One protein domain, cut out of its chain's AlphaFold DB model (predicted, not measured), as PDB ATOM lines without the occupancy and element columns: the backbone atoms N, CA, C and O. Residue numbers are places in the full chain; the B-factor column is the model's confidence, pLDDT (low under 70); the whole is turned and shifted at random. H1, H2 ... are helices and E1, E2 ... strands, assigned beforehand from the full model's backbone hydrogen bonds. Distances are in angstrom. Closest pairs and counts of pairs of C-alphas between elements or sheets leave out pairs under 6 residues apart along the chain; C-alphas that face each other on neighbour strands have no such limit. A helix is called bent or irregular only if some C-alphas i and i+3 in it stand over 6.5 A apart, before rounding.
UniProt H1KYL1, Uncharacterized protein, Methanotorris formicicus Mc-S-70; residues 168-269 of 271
ATOM      1  N   LYS A 168     133.934  -7.506 -36.945       88.81
ATOM      2  CA  LYS A 168     133.699  -6.941 -38.277       88.81
ATOM      3  C   LYS A 168     132.225  -7.002 -38.708       88.81
ATOM      4  O   LYS A 168     131.677  -6.008 -39.161       88.81
ATOM      5  N   ASP A 169     131.577  -8.146 -38.515       87.81
ATOM      6  CA  ASP A 169     130.187  -8.364 -38.932       87.81
ATOM      7  C   ASP A 169     129.179  -7.478 -38.178       87.81
ATOM      8  O   ASP A 169     128.215  -7.000 -38.771       87.81
ATOM      9  N   ILE A 170     129.400  -7.235 -36.882       85.38
ATOM     10  CA  ILE A 170     128.553  -6.337 -36.086       85.38
ATOM     11  C   ILE A 170     128.815  -4.882 -36.465       85.38
ATOM     12  O   ILE A 170     127.858  -4.130 -36.625       85.38
ATOM     13  N   ALA A 171     130.083  -4.493 -36.627       85.88
ATOM     14  CA  ALA A 171     130.448  -3.135 -37.025       85.88
ATOM     15  C   ALA A 171     129.807  -2.754 -38.371       85.88
ATOM     16  O   ALA A 171     129.195  -1.698 -38.481       85.88
ATOM     17  N   GLU A 172     129.846  -3.655 -39.357       89.50
ATOM     18  CA  GLU A 172     129.203  -3.435 -40.656       89.50
ATOM     19  C   GLU A 172     127.679  -3.271 -40.539       89.50
ATOM     20  O   GLU A 172     127.118  -2.350 -41.130       89.50
ATOM     21  N   ILE A 173     126.988  -4.112 -39.753       84.94
ATOM     22  CA  ILE A 173     125.536  -3.951 -39.555       84.94
ATOM     23  C   ILE A 173     125.217  -2.662 -38.793       84.94
ATOM     24  O   ILE A 173     124.248  -1.996 -39.163       84.94
ATOM     25  N   LYS A 174     125.999  -2.296 -37.763       83.31
ATOM     26  CA  LYS A 174     125.797  -1.065 -36.980       83.31
ATOM     27  C   LYS A 174     125.674   0.130 -37.907       83.31
ATOM     28  O   LYS A 174     124.683   0.844 -37.819       83.31
ATOM     29  N   ASP A 175     126.614   0.299 -38.826       83.50
ATOM     30  CA  ASP A 175     126.611   1.435 -39.745       83.50
ATOM     31  C   ASP A 175     125.367   1.428 -40.650       83.50
ATOM     32  O   ASP A 175     124.777   2.475 -40.912       83.50
ATOM     33  N   MET A 176     124.891   0.246 -41.053       85.62
ATOM     34  CA  MET A 176     123.714   0.102 -41.915       85.62
ATOM     35  C   MET A 176     122.366   0.314 -41.201       85.62
ATOM     36  O   MET A 176     121.383   0.652 -41.879       85.62
ATOM     37  N   VAL A 177     122.285   0.084 -39.884       79.12
ATOM     38  CA  VAL A 177     121.075   0.339 -39.071       79.12
ATOM     39  C   VAL A 177     121.126   1.667 -38.314       79.12
ATOM     40  O   VAL A 177     120.085   2.172 -37.891       79.12
ATOM     41  N   SER A 178     122.319   2.245 -38.150       66.88
ATOM     42  CA  SER A 178     122.514   3.530 -37.489       66.88
ATOM     43  C   SER A 178     121.781   4.639 -38.255       66.88
ATOM     44  O   SER A 178     121.825   4.709 -39.481       66.88
ATOM     45  N   GLY A 179     121.034   5.477 -37.531       65.69
ATOM     46  CA  GLY A 179     120.188   6.534 -38.107       65.69
ATOM     47  C   GLY A 179     118.681   6.350 -37.887       65.69
ATOM     48  O   GLY A 179     117.907   7.240 -38.246       65.69
ATOM     49  N   GLY A 180     118.266   5.231 -37.286       66.62
ATOM     50  CA  GLY A 180     116.943   5.088 -36.675       66.62
ATOM     51  C   GLY A 180     116.844   5.788 -35.315       66.62
ATOM     52  O   GLY A 180     117.857   6.080 -34.676       66.62
ATOM     53  N   ASP A 181     115.617   6.027 -34.860       72.31
ATOM     54  CA  ASP A 181     115.334   6.514 -33.506       72.31
ATOM     55  C   ASP A 181     115.610   5.423 -32.454       72.31
ATOM     56  O   ASP A 181     115.991   5.712 -31.317       72.31
ATOM     57  N   MET A 182     115.482   4.156 -32.857       74.00
ATOM     58  CA  MET A 182     115.899   2.977 -32.104       74.00
ATOM     59  C   MET A 182     116.587   1.991 -33.046       74.00
ATOM     60  O   MET A 182     116.228   1.890 -34.217       74.00
ATOM     61  N   TYR A 183     117.560   1.233 -32.554       77.06
ATOM     62  CA  TYR A 183     118.044   0.065 -33.281       77.06
ATOM     63  C   TYR A 183     118.574  -1.013 -32.348       77.06
ATOM     64  O   TYR A 183     119.020  -0.735 -31.241       77.06
ATOM     65  N   SER A 184     118.532  -2.253 -32.808       76.44
ATOM     66  CA  SER A 184     119.111  -3.407 -32.142       76.44
ATOM     67  C   SER A 184     120.042  -4.127 -33.095       76.44
ATOM     68  O   SER A 184     119.730  -4.215 -34.280       76.44
ATOM     69  N   ILE A 185     121.174  -4.629 -32.614       80.44
ATOM     70  CA  ILE A 185     122.014  -5.555 -33.383       80.44
ATOM     71  C   ILE A 185     122.482  -6.679 -32.476       80.44
ATOM     72  O   ILE A 185     122.575  -6.544 -31.253       80.44
ATOM     73  N   ALA A 186     122.732  -7.824 -33.091       77.50
ATOM     74  CA  ALA A 186     122.935  -9.053 -32.359       77.50
ATOM     75  C   ALA A 186     123.672 -10.086 -33.203       77.50
ATOM     76  O   ALA A 186     123.606 -10.108 -34.438       77.50
ATOM     77  N   ARG A 187     124.387 -10.967 -32.505       79.31
ATOM     78  CA  ARG A 187     125.019 -12.131 -33.121       79.31
ATOM     79  C   ARG A 187     123.934 -13.144 -33.448       79.31
ATOM     80  O   ARG A 187     123.064 -13.418 -32.626       79.31
ATOM     81  N   ALA A 188     124.019 -13.753 -34.622       75.81
ATOM     82  CA  ALA A 188     123.203 -14.920 -34.887       75.81
ATOM     83  C   ALA A 188     123.743 -16.102 -34.065       75.81
ATOM     84  O   ALA A 188     124.959 -16.281 -33.942       75.81
ATOM     85  N   ASN A 189     122.851 -16.924 -33.509       68.44
ATOM     86  CA  ASN A 189     123.259 -18.143 -32.812       68.44
ATOM     87  C   ASN A 189     124.040 -19.060 -33.784       68.44
ATOM     88  O   ASN A 189     123.685 -19.160 -34.961       68.44
ATOM     89  N   LYS A 190     125.093 -19.734 -33.300       60.22
ATOM     90  CA  LYS A 190     125.924 -20.674 -34.075       60.22
ATOM     91  C   LYS A 190     125.106 -21.798 -34.722       60.22
ATOM     92  O   LYS A 190     125.515 -22.312 -35.756       60.22
ATOM     93  N   GLU A 191     123.959 -22.144 -34.141       60.44
ATOM     94  CA  GLU A 191     123.060 -23.199 -34.625       60.44
ATOM     95  C   GLU A 191     121.984 -22.711 -35.607       60.44
ATOM     96  O   GLU A 191     121.068 -23.457 -35.962       60.44
ATOM     97  N   ASN A 192     122.042 -21.452 -36.055       65.81
ATOM     98  CA  ASN A 192     120.998 -20.953 -36.935       65.81
ATOM     99  C   ASN A 192     120.996 -21.708 -38.282       65.81
ATOM    100  O   ASN A 192     122.019 -21.873 -38.948       65.81
ATOM    101  N   LYS A 193     119.803 -22.148 -38.699       56.88
ATOM    102  CA  LYS A 193     119.589 -22.986 -39.894       56.88
ATOM    103  C   LYS A 193     119.979 -22.315 -41.214       56.88
ATOM    104  O   LYS A 193     120.025 -22.983 -42.243       56.88
ATOM    105  N   TYR A 194     120.237 -21.011 -41.202       66.38
ATOM    106  CA  TYR A 194     120.435 -20.218 -42.410       66.38
ATOM    107  C   TYR A 194     121.862 -19.683 -42.558       66.38
ATOM    108  O   TYR A 194     122.118 -18.941 -43.496       66.38
ATOM    109  N   ASN A 195     122.800 -20.067 -41.685       83.56
ATOM    110  CA  ASN A 195     124.164 -19.526 -41.616       83.56
ATOM    111  C   ASN A 195     124.229 -17.982 -41.605       83.56
ATOM    112  O   ASN A 195     125.127 -17.389 -42.213       83.56
ATOM    113  N   ALA A 196     123.280 -17.326 -40.937       86.50
ATOM    114  CA  ALA A 196     123.409 -15.920 -40.573       86.50
ATOM    115  C   ALA A 196     124.603 -15.746 -39.618       86.50
ATOM    116  O   ALA A 196     124.918 -16.655 -38.846       86.50
ATOM    117  N   THR A 197     125.284 -14.606 -39.657       87.00
ATOM    118  CA  THR A 197     126.372 -14.285 -38.717       87.00
ATOM    119  C   THR A 197     125.942 -13.230 -37.706       87.00
ATOM    120  O   THR A 197     126.272 -13.319 -36.522       87.00
ATOM    121  N   CYS A 198     125.126 -12.280 -38.143       84.00
ATOM    122  CA  CYS A 198     124.506 -11.263 -37.313       84.00
ATOM    123  C   CYS A 198     123.237 -10.736 -37.980       84.00
ATOM    124  O   CYS A 198     122.993 -10.944 -39.174       84.00
ATOM    125  N   PHE A 199     122.433 -10.043 -37.189       85.19
ATOM    126  CA  PHE A 199     121.281  -9.302 -37.668       85.19
ATOM    127  C   PHE A 199     121.195  -7.958 -36.948       85.19
ATOM    128  O   PHE A 199     121.773  -7.760 -35.877       85.19
ATOM    129  N   GLY A 200     120.472  -7.036 -37.562       82.75
ATOM    130  CA  GLY A 200     120.177  -5.727 -37.028       82.75
ATOM    131  C   GLY A 200     118.774  -5.290 -37.400       82.75
ATOM    132  O   GLY A 200     118.266  -5.641 -38.459       82.75
ATOM    133  N   VAL A 201     118.157  -4.514 -36.525       82.12
ATOM    134  CA  VAL A 201     116.842  -3.918 -36.718       82.12
ATOM    135  C   VAL A 201     116.972  -2.435 -36.427       82.12
ATOM    136  O   VAL A 201     117.355  -2.071 -35.324       82.12
ATOM    137  N   GLY A 202     116.669  -1.583 -37.395       82.31
ATOM    138  CA  GLY A 202     116.487  -0.149 -37.210       82.31
ATOM    139  C   GLY A 202     115.003   0.193 -37.206       82.31
ATOM    140  O   GLY A 202     114.246  -0.321 -38.027       82.31
ATOM    141  N   ILE A 203     114.599   1.065 -36.293       81.50
ATOM    142  CA  ILE A 203     113.236   1.567 -36.145       81.50
ATOM    143  C   ILE A 203     113.284   3.088 -36.223       81.50
ATOM    144  O   ILE A 203     114.133   3.729 -35.599       81.50
ATOM    145  N   LYS A 204     112.368   3.673 -36.989       83.88
ATOM    146  CA  LYS A 204     112.228   5.123 -37.116       83.88
ATOM    147  C   LYS A 204     110.761   5.522 -37.098       83.88
ATOM    148  O   LYS A 204     109.969   4.973 -37.858       83.88
ATOM    149  N   TYR A 205     110.408   6.506 -36.289       81.50
ATOM    150  CA  TYR A 205     109.093   7.128 -36.335       81.50
ATOM    151  C   TYR A 205     109.096   8.126 -37.493       81.50
ATOM    152  O   TYR A 205     109.858   9.093 -37.504       81.50
ATOM    153  N   LEU A 206     108.297   7.854 -38.525       87.00
ATOM    154  CA  LEU A 206     108.158   8.777 -39.655       87.00
ATOM    155  C   LEU A 206     107.216   9.928 -39.298       87.00
ATOM    156  O   LEU A 206     107.430  11.060 -39.726       87.00
ATOM    157  N   ASP A 207     106.195   9.619 -38.500       86.88
ATOM    158  CA  ASP A 207     105.210  10.538 -37.945       86.88
ATOM    159  C   ASP A 207     104.549   9.897 -36.704       86.88
ATOM    160  O   ASP A 207     104.952   8.821 -36.254       86.88
ATOM    161  N   ASN A 208     103.519  10.544 -36.149       81.81
ATOM    162  CA  ASN A 208     102.823  10.090 -34.936       81.81
ATOM    163  C   ASN A 208     102.129   8.723 -35.074       81.81
ATOM    164  O   ASN A 208     101.778   8.119 -34.061       81.81
ATOM    165  N   ASN A 209     101.886   8.259 -36.300       87.12
ATOM    166  CA  ASN A 209     101.103   7.066 -36.593       87.12
ATOM    167  C   ASN A 209     101.867   6.023 -37.418       87.12
ATOM    168  O   ASN A 209     101.420   4.883 -37.515       87.12
ATOM    169  N   THR A 210     103.000   6.390 -38.012       90.12
ATOM    170  CA  THR A 210     103.761   5.530 -38.918       90.12
ATOM    171  C   THR A 210     105.141   5.222 -38.363       90.12
ATOM    172  O   THR A 210     105.969   6.116 -38.169       90.12
ATOM    173  N   VAL A 211     105.420   3.931 -38.207       84.75
ATOM    174  CA  VAL A 211     106.730   3.425 -37.802       84.75
ATOM    175  C   VAL A 211     107.361   2.670 -38.963       84.75
ATOM    176  O   VAL A 211     106.745   1.793 -39.563       84.75
ATOM    177  N   TYR A 212     108.591   3.038 -39.289       88.94
ATOM    178  CA  TYR A 212     109.430   2.397 -40.286       88.94
ATOM    179  C   TYR A 212     110.364   1.383 -39.631       88.94
ATOM    180  O   TYR A 212     111.029   1.701 -38.644       88.94
ATOM    181  N   TYR A 213     110.449   0.199 -40.229       85.56
ATOM    182  CA  TYR A 213     111.323  -0.894 -39.830       85.56
ATOM    183  C   TYR A 213     112.332  -1.188 -40.932       85.56
ATOM    184  O   TYR A 213     111.998  -1.227 -42.115       85.56
ATOM    185  N   LYS A 214     113.574  -1.443 -40.525       87.69
ATOM    186  CA  LYS A 214     114.646  -1.930 -41.389       87.69
ATOM    187  C   LYS A 214     115.341  -3.097 -40.715       87.69
ATOM    188  O   LYS A 214     116.090  -2.898 -39.766       87.69
ATOM    189  N   ILE A 215     115.123  -4.300 -41.219       88.19
ATOM    190  CA  ILE A 215     115.795  -5.516 -40.766       88.19
ATOM    191  C   ILE A 215     116.938  -5.815 -41.729       88.19
ATOM    192  O   ILE A 215     116.767  -5.794 -42.946       88.19
ATOM    193  N   ILE A 216     118.117  -6.088 -41.190       89.38
ATOM    194  CA  ILE A 216     119.320  -6.424 -41.943       89.38
ATOM    195  C   ILE A 216     119.871  -7.719 -41.378       89.38
ATOM    196  O   ILE A 216     120.158  -7.795 -40.190       89.38
ATOM    197  N   THR A 217     120.077  -8.714 -42.229       89.81
ATOM    198  CA  THR A 217     120.712  -9.977 -41.846       89.81
ATOM    199  C   THR A 217     121.938 -10.194 -42.711       89.81
ATOM    200  O   THR A 217     121.844 -10.157 -43.940       89.81
ATOM    201  N   LYS A 218     123.087 -10.440 -42.081       92.38
ATOM    202  CA  LYS A 218     124.318 -10.817 -42.776       92.38
ATOM    203  C   LYS A 218     124.484 -12.329 -42.754       92.38
ATOM    204  O   LYS A 218     124.287 -12.969 -41.721       92.38
ATOM    205  N   TYR A 219     124.885 -12.897 -43.884       91.44
ATOM    206  CA  TYR A 219     125.097 -14.330 -44.053       91.44
ATOM    207  C   TYR A 219     126.564 -14.672 -44.285       91.44
ATOM    208  O   TYR A 219     127.335 -13.899 -44.849       91.44
ATOM    209  N   LYS A 220     126.946 -15.892 -43.895       91.62
ATOM    210  CA  LYS A 220     128.320 -16.396 -44.013       91.62
ATOM    211  C   LYS A 220     128.805 -16.515 -45.466       91.62
ATOM    212  O   LYS A 220     130.009 -16.486 -45.704       91.62
ATOM    213  N   ASN A 221     127.897 -16.732 -46.419       94.31
ATOM    214  CA  ASN A 221     128.212 -16.916 -47.837       94.31
ATOM    215  C   ASN A 221     127.006 -16.602 -48.744       94.31
ATOM    216  O   ASN A 221     125.868 -16.526 -48.279       94.31
ATOM    217  N   GLU A 222     127.271 -16.472 -50.047       96.00
ATOM    218  CA  GLU A 222     126.288 -16.118 -51.083       96.00
ATOM    219  C   GLU A 222     125.100 -17.088 -51.165       96.00
ATOM    220  O   GLU A 222     123.959 -16.654 -51.307       96.00
ATOM    221  N   ASN A 223     125.333 -18.399 -51.033       94.94
ATOM    222  CA  ASN A 223     124.250 -19.390 -51.087       94.94
ATOM    223  C   ASN A 223     123.286 -19.212 -49.911       94.94
ATOM    224  O   ASN A 223     122.069 -19.223 -50.089       94.94
ATOM    225  N   SER A 224     123.827 -19.006 -48.712       92.69
ATOM    226  CA  SER A 224     123.037 -18.721 -47.516       92.69
ATOM    227  C   SER A 224     122.291 -17.389 -47.622       92.69
ATOM    228  O   SER A 224     121.109 -17.343 -47.290       92.69
ATOM    229  N   ALA A 225     122.919 -16.347 -48.178       94.12
ATOM    230  CA  ALA A 225     122.253 -15.069 -48.447       94.12
ATOM    231  C   ALA A 225     121.100 -15.210 -49.453       94.12
ATOM    232  O   ALA A 225     120.040 -14.613 -49.273       94.12
ATOM    233  N   LYS A 226     121.271 -16.033 -50.496       95.62
ATOM    234  CA  LYS A 226     120.216 -16.323 -51.476       95.62
ATOM    235  C   LYS A 226     119.014 -17.015 -50.827       95.62
ATOM    236  O   LYS A 226     117.890 -16.569 -51.025       95.62
ATOM    237  N   ILE A 227     119.252 -18.050 -50.018       91.31
ATOM    238  CA  ILE A 227     118.188 -18.750 -49.276       91.31
ATOM    239  C   ILE A 227     117.484 -17.788 -48.310       91.31
ATOM    240  O   ILE A 227     116.257 -17.761 -48.244       91.31
ATOM    241  N   GLY A 228     118.254 -16.971 -47.584       89.38
ATOM    242  CA  GLY A 228     117.721 -15.937 -46.700       89.38
ATOM    243  C   GLY A 228     116.799 -14.956 -47.424       89.38
ATOM    244  O   GLY A 228     115.710 -14.664 -46.939       89.38
ATOM    245  N   TYR A 229     117.197 -14.511 -48.617       93.69
ATOM    246  CA  TYR A 229     116.397 -13.618 -49.451       93.69
ATOM    247  C   TYR A 229     115.101 -14.272 -49.947       93.69
ATOM    248  O   TYR A 229     114.031 -13.680 -49.839       93.69
ATOM    249  N   GLU A 230     115.171 -15.512 -50.438       91.12
ATOM    250  CA  GLU A 230     113.986 -16.264 -50.870       91.12
ATOM    251  C   GLU A 230     112.989 -16.479 -49.721       91.12
ATOM    252  O   GLU A 230     111.779 -16.437 -49.939       91.12
ATOM    253  N   ASN A 231     113.478 -16.676 -48.493       88.00
ATOM    254  CA  ASN A 231     112.629 -16.772 -47.306       88.00
ATOM    255  C   ASN A 231     112.017 -15.421 -46.921       88.00
ATOM    256  O   ASN A 231     110.828 -15.370 -46.621       88.00
ATOM    257  N   ALA A 232     112.785 -14.328 -46.989       87.19
ATOM    258  CA  ALA A 232     112.257 -12.986 -46.750       87.19
ATOM    259  C   ALA A 232     111.103 -12.659 -47.713       87.19
ATOM    260  O   ALA A 232     110.064 -12.180 -47.276       87.19
ATOM    261  N   LEU A 233     111.235 -13.005 -49.001       87.44
ATOM    262  CA  LEU A 233     110.169 -12.815 -49.992       87.44
ATOM    263  C   LEU A 233     108.895 -13.607 -49.665       87.44
ATOM    264  O   LEU A 233     107.797 -13.098 -49.867       87.44
ATOM    265  N   LYS A 234     109.025 -14.836 -49.150       87.38
ATOM    266  CA  LYS A 234     107.870 -15.659 -48.746       87.38
ATOM    267  C   LYS A 234     107.157 -15.100 -47.517       87.38
ATOM    268  O   LYS A 234     105.945 -15.243 -47.416       87.38
ATOM    269  N   ASN A 235     107.896 -14.459 -46.615       84.25
ATOM    270  CA  ASN A 235     107.337 -13.900 -45.388       84.25
ATOM    271  C   ASN A 235     106.578 -12.585 -45.613       84.25
ATOM    272  O   ASN A 235     105.811 -12.201 -44.742       84.25
ATOM    273  N   ILE A 236     106.724 -11.925 -46.770       83.38
ATOM    274  CA  ILE A 236     106.042 -10.649 -47.061       83.38
ATOM    275  C   ILE A 236     104.526 -10.742 -46.848       83.38
ATOM    276  O   ILE A 236     103.933  -9.804 -46.325       83.38
ATOM    277  N   GLU A 237     103.887 -11.843 -47.248       83.38
ATOM    278  CA  GLU A 237     102.435 -11.983 -47.072       83.38
ATOM    279  C   GLU A 237     102.040 -12.152 -45.598       83.38
ATOM    280  O   GLU A 237     101.048 -11.571 -45.178       83.38
ATOM    281  N   ILE A 238     102.855 -12.847 -44.797       83.25
ATOM    282  CA  ILE A 238     102.638 -12.995 -43.347       83.25
ATOM    283  C   ILE A 238     102.761 -11.630 -42.661       83.25
ATOM    284  O   ILE A 238     101.886 -11.218 -41.910       83.25
ATOM    285  N   GLU A 239     103.803 -10.870 -42.994       80.06
ATOM    286  CA  GLU A 239     104.022  -9.533 -42.435       80.06
ATOM    287  C   GLU A 239     102.865  -8.574 -42.788       80.06
ATOM    288  O   GLU A 239     102.474  -7.726 -41.986       80.06
ATOM    289  N   LYS A 240     102.252  -8.715 -43.973       86.50
ATOM    290  CA  LYS A 240     101.043  -7.949 -44.323       86.50
ATOM    291  C   LYS A 240      99.847  -8.310 -43.444       86.50
ATOM    292  O   LYS A 240      99.085  -7.413 -43.083       86.50
ATOM    293  N   GLU A 241      99.670  -9.588 -43.109       85.88
ATOM    294  CA  GLU A 241      98.625 -10.040 -42.176       85.88
ATOM    295  C   GLU A 241      98.835  -9.447 -40.775       85.88
ATOM    296  O   GLU A 241      97.868  -9.030 -40.134       85.88
ATOM    297  N   ASP A 242     100.094  -9.276 -40.365       82.31
ATOM    298  CA  ASP A 242     100.496  -8.603 -39.122       82.31
ATOM    299  C   ASP A 242     100.351  -7.063 -39.178       82.31
ATOM    300  O   ASP A 242     100.592  -6.348 -38.200       82.31
ATOM    301  N   GLY A 243      99.888  -6.527 -40.311       86.94
ATOM    302  CA  GLY A 243      99.570  -5.114 -40.497       86.94
ATOM    303  C   GLY A 243     100.728  -4.260 -41.011       86.94
ATOM    304  O   GLY A 243     100.605  -3.026 -41.007       86.94
ATOM    305  N   PHE A 244     101.824  -4.877 -41.461       88.38
ATOM    306  CA  PHE A 244     102.881  -4.177 -42.183       88.38
ATOM    307  C   PHE A 244     102.457  -3.855 -43.623       88.38
ATOM    308  O   PHE A 244     101.694  -4.568 -44.272       88.38
ATOM    309  N   TYR A 245     102.978  -2.756 -44.152       94.75
ATOM    310  CA  TYR A 245     102.758  -2.297 -45.519       94.75
ATOM    311  C   TYR A 245     104.039  -1.672 -46.083       94.75
ATOM    312  O   TYR A 245     105.039  -1.540 -45.376       94.75
ATOM    313  N   ASP A 246     104.032  -1.329 -47.374       96.44
ATOM    314  CA  ASP A 246     105.220  -0.855 -48.104       96.44
ATOM    315  C   ASP A 246     106.445  -1.773 -47.907       96.44
ATOM    316  O   ASP A 246     107.570  -1.309 -47.730       96.44
ATOM    317  N   ILE A 247     106.212  -3.091 -47.903       93.38
ATOM    318  CA  ILE A 247     107.243  -4.089 -47.612       93.38
ATOM    319  C   ILE A 247     108.125  -4.300 -48.840       93.38
ATOM    320  O   ILE A 247     107.647  -4.676 -49.912       93.38
ATOM    321  N   ASN A 248     109.425  -4.103 -48.667       95.50
ATOM    322  CA  ASN A 248     110.447  -4.326 -49.674       95.50
ATOM    323  C   ASN A 248     111.531  -5.251 -49.123       95.50
ATOM    324  O   ASN A 248     111.993  -5.077 -47.999       95.50
ATOM    325  N   ALA A 249     111.989  -6.194 -49.940       93.56
ATOM    326  CA  ALA A 249     113.134  -7.032 -49.625       93.56
ATOM    327  C   ALA A 249     114.153  -6.947 -50.758       93.56
ATOM    328  O   ALA A 249     113.821  -7.119 -51.935       93.56
ATOM    329  N   LYS A 250     115.423  -6.758 -50.402       96.94
ATOM    330  CA  LYS A 250     116.546  -6.793 -51.342       96.94
ATOM    331  C   LYS A 250     117.708  -7.602 -50.787       96.94
ATOM    332  O   LYS A 250     117.892  -7.711 -49.576       96.94
ATOM    333  N   ARG A 251     118.522  -8.126 -51.697       96.62
ATOM    334  CA  ARG A 251     119.801  -8.759 -51.384       96.62
ATOM    335  C   ARG A 251     120.936  -7.916 -51.950       96.62
ATOM    336  O   ARG A 251     120.908  -7.584 -53.131       96.62
ATOM    337  N   ASP A 252     121.918  -7.613 -51.115       96.31
ATOM    338  CA  ASP A 252     123.130  -6.877 -51.466       96.31
ATOM    339  C   ASP A 252     124.348  -7.701 -51.026       96.31
ATOM    340  O   ASP A 252     124.716  -7.728 -49.851       96.31
ATOM    341  N   GLY A 253     124.893  -8.496 -51.953       96.06
ATOM    342  CA  GLY A 253     125.914  -9.505 -51.655       96.06
ATOM    343  C   GLY A 253     125.474 -10.470 -50.546       96.06
ATOM    344  O   GLY A 253     124.501 -11.221 -50.699       96.06
ATOM    345  N   LEU A 254     126.183 -10.406 -49.414       96.56
ATOM    346  CA  LEU A 254     125.950 -11.223 -48.217       96.56
ATOM    347  C   LEU A 254     124.847 -10.688 -47.292       96.56
ATOM    348  O   LEU A 254     124.542 -11.330 -46.286       96.56
ATOM    349  N   PHE A 255     124.268  -9.532 -47.605       96.00
ATOM    350  CA  PHE A 255     123.237  -8.897 -46.798       96.00
ATOM    351  C   PHE A 255     121.857  -9.117 -47.410       96.00
ATOM    352  O   PHE A 255     121.656  -8.951 -48.614       96.00
ATOM    353  N   VAL A 256     120.886  -9.439 -46.564       93.94
ATOM    354  CA  VAL A 256     119.460  -9.363 -46.890       93.94
ATOM    355  C   VAL A 256     118.871  -8.229 -46.075       93.94
ATOM    356  O   VAL A 256     119.053  -8.180 -44.860       93.94
ATOM    357  N   ILE A 257     118.206  -7.304 -46.756       94.31
ATOM    358  CA  ILE A 257     117.635  -6.094 -46.171       94.31
ATOM    359  C   ILE A 257     116.135  -6.126 -46.434       94.31
ATOM    360  O   ILE A 257     115.718  -6.189 -47.592       94.31
ATOM    361  N   MET A 258     115.347  -6.078 -45.366       92.06
ATOM    362  CA  MET A 258     113.897  -5.953 -45.409       92.06
ATOM    363  C   MET A 258     113.494  -4.612 -44.810       92.06
ATOM    364  O   MET A 258     113.949  -4.243 -43.731       92.06
ATOM    365  N   GLU A 259     112.662  -3.875 -45.526       93.62
ATOM    366  CA  GLU A 259     112.177  -2.554 -45.145       93.62
ATOM    367  C   GLU A 259     110.654  -2.588 -45.174       93.62
ATOM    368  O   GLU A 259     110.070  -3.131 -46.109       93.62
ATOM    369  N   SER A 260     110.007  -2.048 -44.150       92.50
ATOM    370  CA  SER A 260     108.549  -2.039 -44.051       92.50
ATOM    371  C   SER A 260     108.062  -0.859 -43.220       92.50
ATOM    372  O   SER A 260     108.830  -0.187 -42.526       92.50
ATOM    373  N   LYS A 261     106.763  -0.586 -43.301       93.75
ATOM    374  CA  LYS A 261     106.067   0.363 -42.434       93.75
ATOM    375  C   LYS A 261     104.937  -0.340 -41.708       93.75
ATOM    376  O   LYS A 261     104.359  -1.288 -42.225       93.75
ATOM    377  N   ILE A 262     104.586   0.160 -40.537       89.19
ATOM    378  CA  ILE A 262     103.435  -0.302 -39.770       89.19
ATOM    379  C   ILE A 262     102.775   0.882 -39.078       89.19
ATOM    380  O   ILE A 262     103.416   1.886 -38.754       89.19
ATOM    381  N   ASN A 263     101.466   0.775 -38.883       88.62
ATOM    382  CA  ASN A 263     100.733   1.742 -38.087       88.62
ATOM    383  C   ASN A 263     101.040   1.547 -36.590       88.62
ATOM    384  O   ASN A 263     101.020   0.413 -36.109       88.62
ATOM    385  N   LYS A 264     101.279   2.629 -35.840       78.56
ATOM    386  CA  LYS A 264     101.590   2.587 -34.401       78.56
ATOM    387  C   LYS A 264     100.524   1.828 -33.600       78.56
ATOM    388  O   LYS A 264     100.874   1.083 -32.689       78.56
ATOM    389  N   ASP A 265      99.254   1.915 -33.987       78.00
ATOM    390  CA  ASP A 265      98.166   1.184 -33.328       78.00
ATOM    391  C   ASP A 265      98.277  -0.338 -33.514       78.00
ATOM    392  O   ASP A 265      97.878  -1.109 -32.639       78.00
ATOM    393  N   ASN A 266      98.854  -0.793 -34.630       73.69
ATOM    394  CA  ASN A 266      99.072  -2.216 -34.888       73.69
ATOM    395  C   ASN A 266     100.297  -2.766 -34.148       73.69
ATOM    396  O   ASN A 266     100.287  -3.947 -33.811       73.69
ATOM    397  N   LEU A 267     101.279  -1.930 -33.781       64.62
ATOM    398  CA  LEU A 267     102.389  -2.359 -32.912       64.62
ATOM    399  C   LEU A 267     101.885  -2.917 -31.587       64.62
ATOM    400  O   LEU A 267     102.442  -3.879 -31.066       64.62
ATOM    401  N   THR A 268     100.792  -2.349 -31.070       54.53
ATOM    402  CA  THR A 268     100.229  -2.798 -29.798       54.53
ATOM    403  C   THR A 268      99.590  -4.186 -29.837       54.53
ATOM    404  O   THR A 268      99.280  -4.754 -28.798       54.53
ATOM    405  N   LYS A 269      99.375  -4.743 -31.031       53.84
ATOM    406  CA  LYS A 269      98.789  -6.075 -31.218       53.84
ATOM    407  C   LYS A 269      99.846  -7.168 -31.367       53.84
ATOM    408  O   LYS A 269      99.495  -8.339 -31.295       53.84
TER     409      LYS A 269
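What this domain is: This is residues 168 to 269 of the 271 residues of an uncharacterized protein of Methanotorris formicicus Mc-S-70 (UniProt H1KYL1). A twisted sheet of five strands lies between two helices: the long H2 covers one face towards the E5 and E4 side, and the shorter H1 covers the opposite face over E2, both running along the strands. The four-residue H3 follows E5 at one end of the sheet and only grazes it. The printed part has 102 residues, with three named helices and five named strands in the order H1, E1, E2, E3, H2, E4, E5, H3; the sheet's order is E1, E2, E3, E5, E4, all antiparallel, and the class is mixed, helices and strands. The whole is compact, with a radius of gyration of the C-alphas of 13.6 A and spans of 38, 27 and 22 A.

Where its parts are: H1, residues 168 to 177, begins with C-alpha 168 at (133.699, -6.941, -38.277) and is 14.6 A long. E1 is residues 182 to 187, 17.7 A; E2 is residues 196 to 205, 27.5 A; E3 is residues 210 to 219, 29.6 A. H2, residues 222 to 241, begins with C-alpha 222 at (126.288, -16.118, -51.083) and is 29.7 A long. E4 is residues 244 to 252, 22.4 A, and E5 is residues 255 to 263, 26.4 A. H3, residues 264 to 267, ends with C-alpha 267 at (102.389, -2.359, -32.912).

How they stand to each other: E1, E2 and E3 form a meander, each strand the antiparallel neighbour of the one before, and its two hairpins have N 184 and O 201 at 2.8 A and N 200 and O 216 at 2.8 A. E3 and E5 are antiparallel at 163 degrees, with N 213 and O 260 at 2.8 A; the hairpin of E4 and E5 has N 250 and O 257 at 2.9 A. E3, H2 and E4 form a split strand-helix-strand unit, two strands running the same way with E5 between them, and its crossover is right-handed. H1 and H2 are on opposite faces of the sheet, giving three layers. H1 is over E2, at a height over the sheet of 7.8 A; the closest C-alphas, of Val 177 and Gly 202, are 5.0 A apart. H2 is over E5, at a height of 8.0 A; the closest C-alphas, of Tyr 229 and Val 256, are 5.8 A apart. H2 has a kink of 36 degrees near residue 234 and is only just irregular, with C-alphas 234 and 237 6.8 A apart. Every O i to N i+4 pair is within hydrogen-bond range in H1, 14 of 16 are in H2, and H3 is too short for such a pair.

The domain as a whole: The two C-alphas farthest apart, of Asn 208 and Asn 223, are 39.9 A apart. The printed part has no cut and no long link; the link from E1 to E2, with 8 residues, is short and the others are tight. The mean pLDDT of the printed part is 84.4, and residues 178 to 180, 189 to 194 and 267 to 269 are under 70.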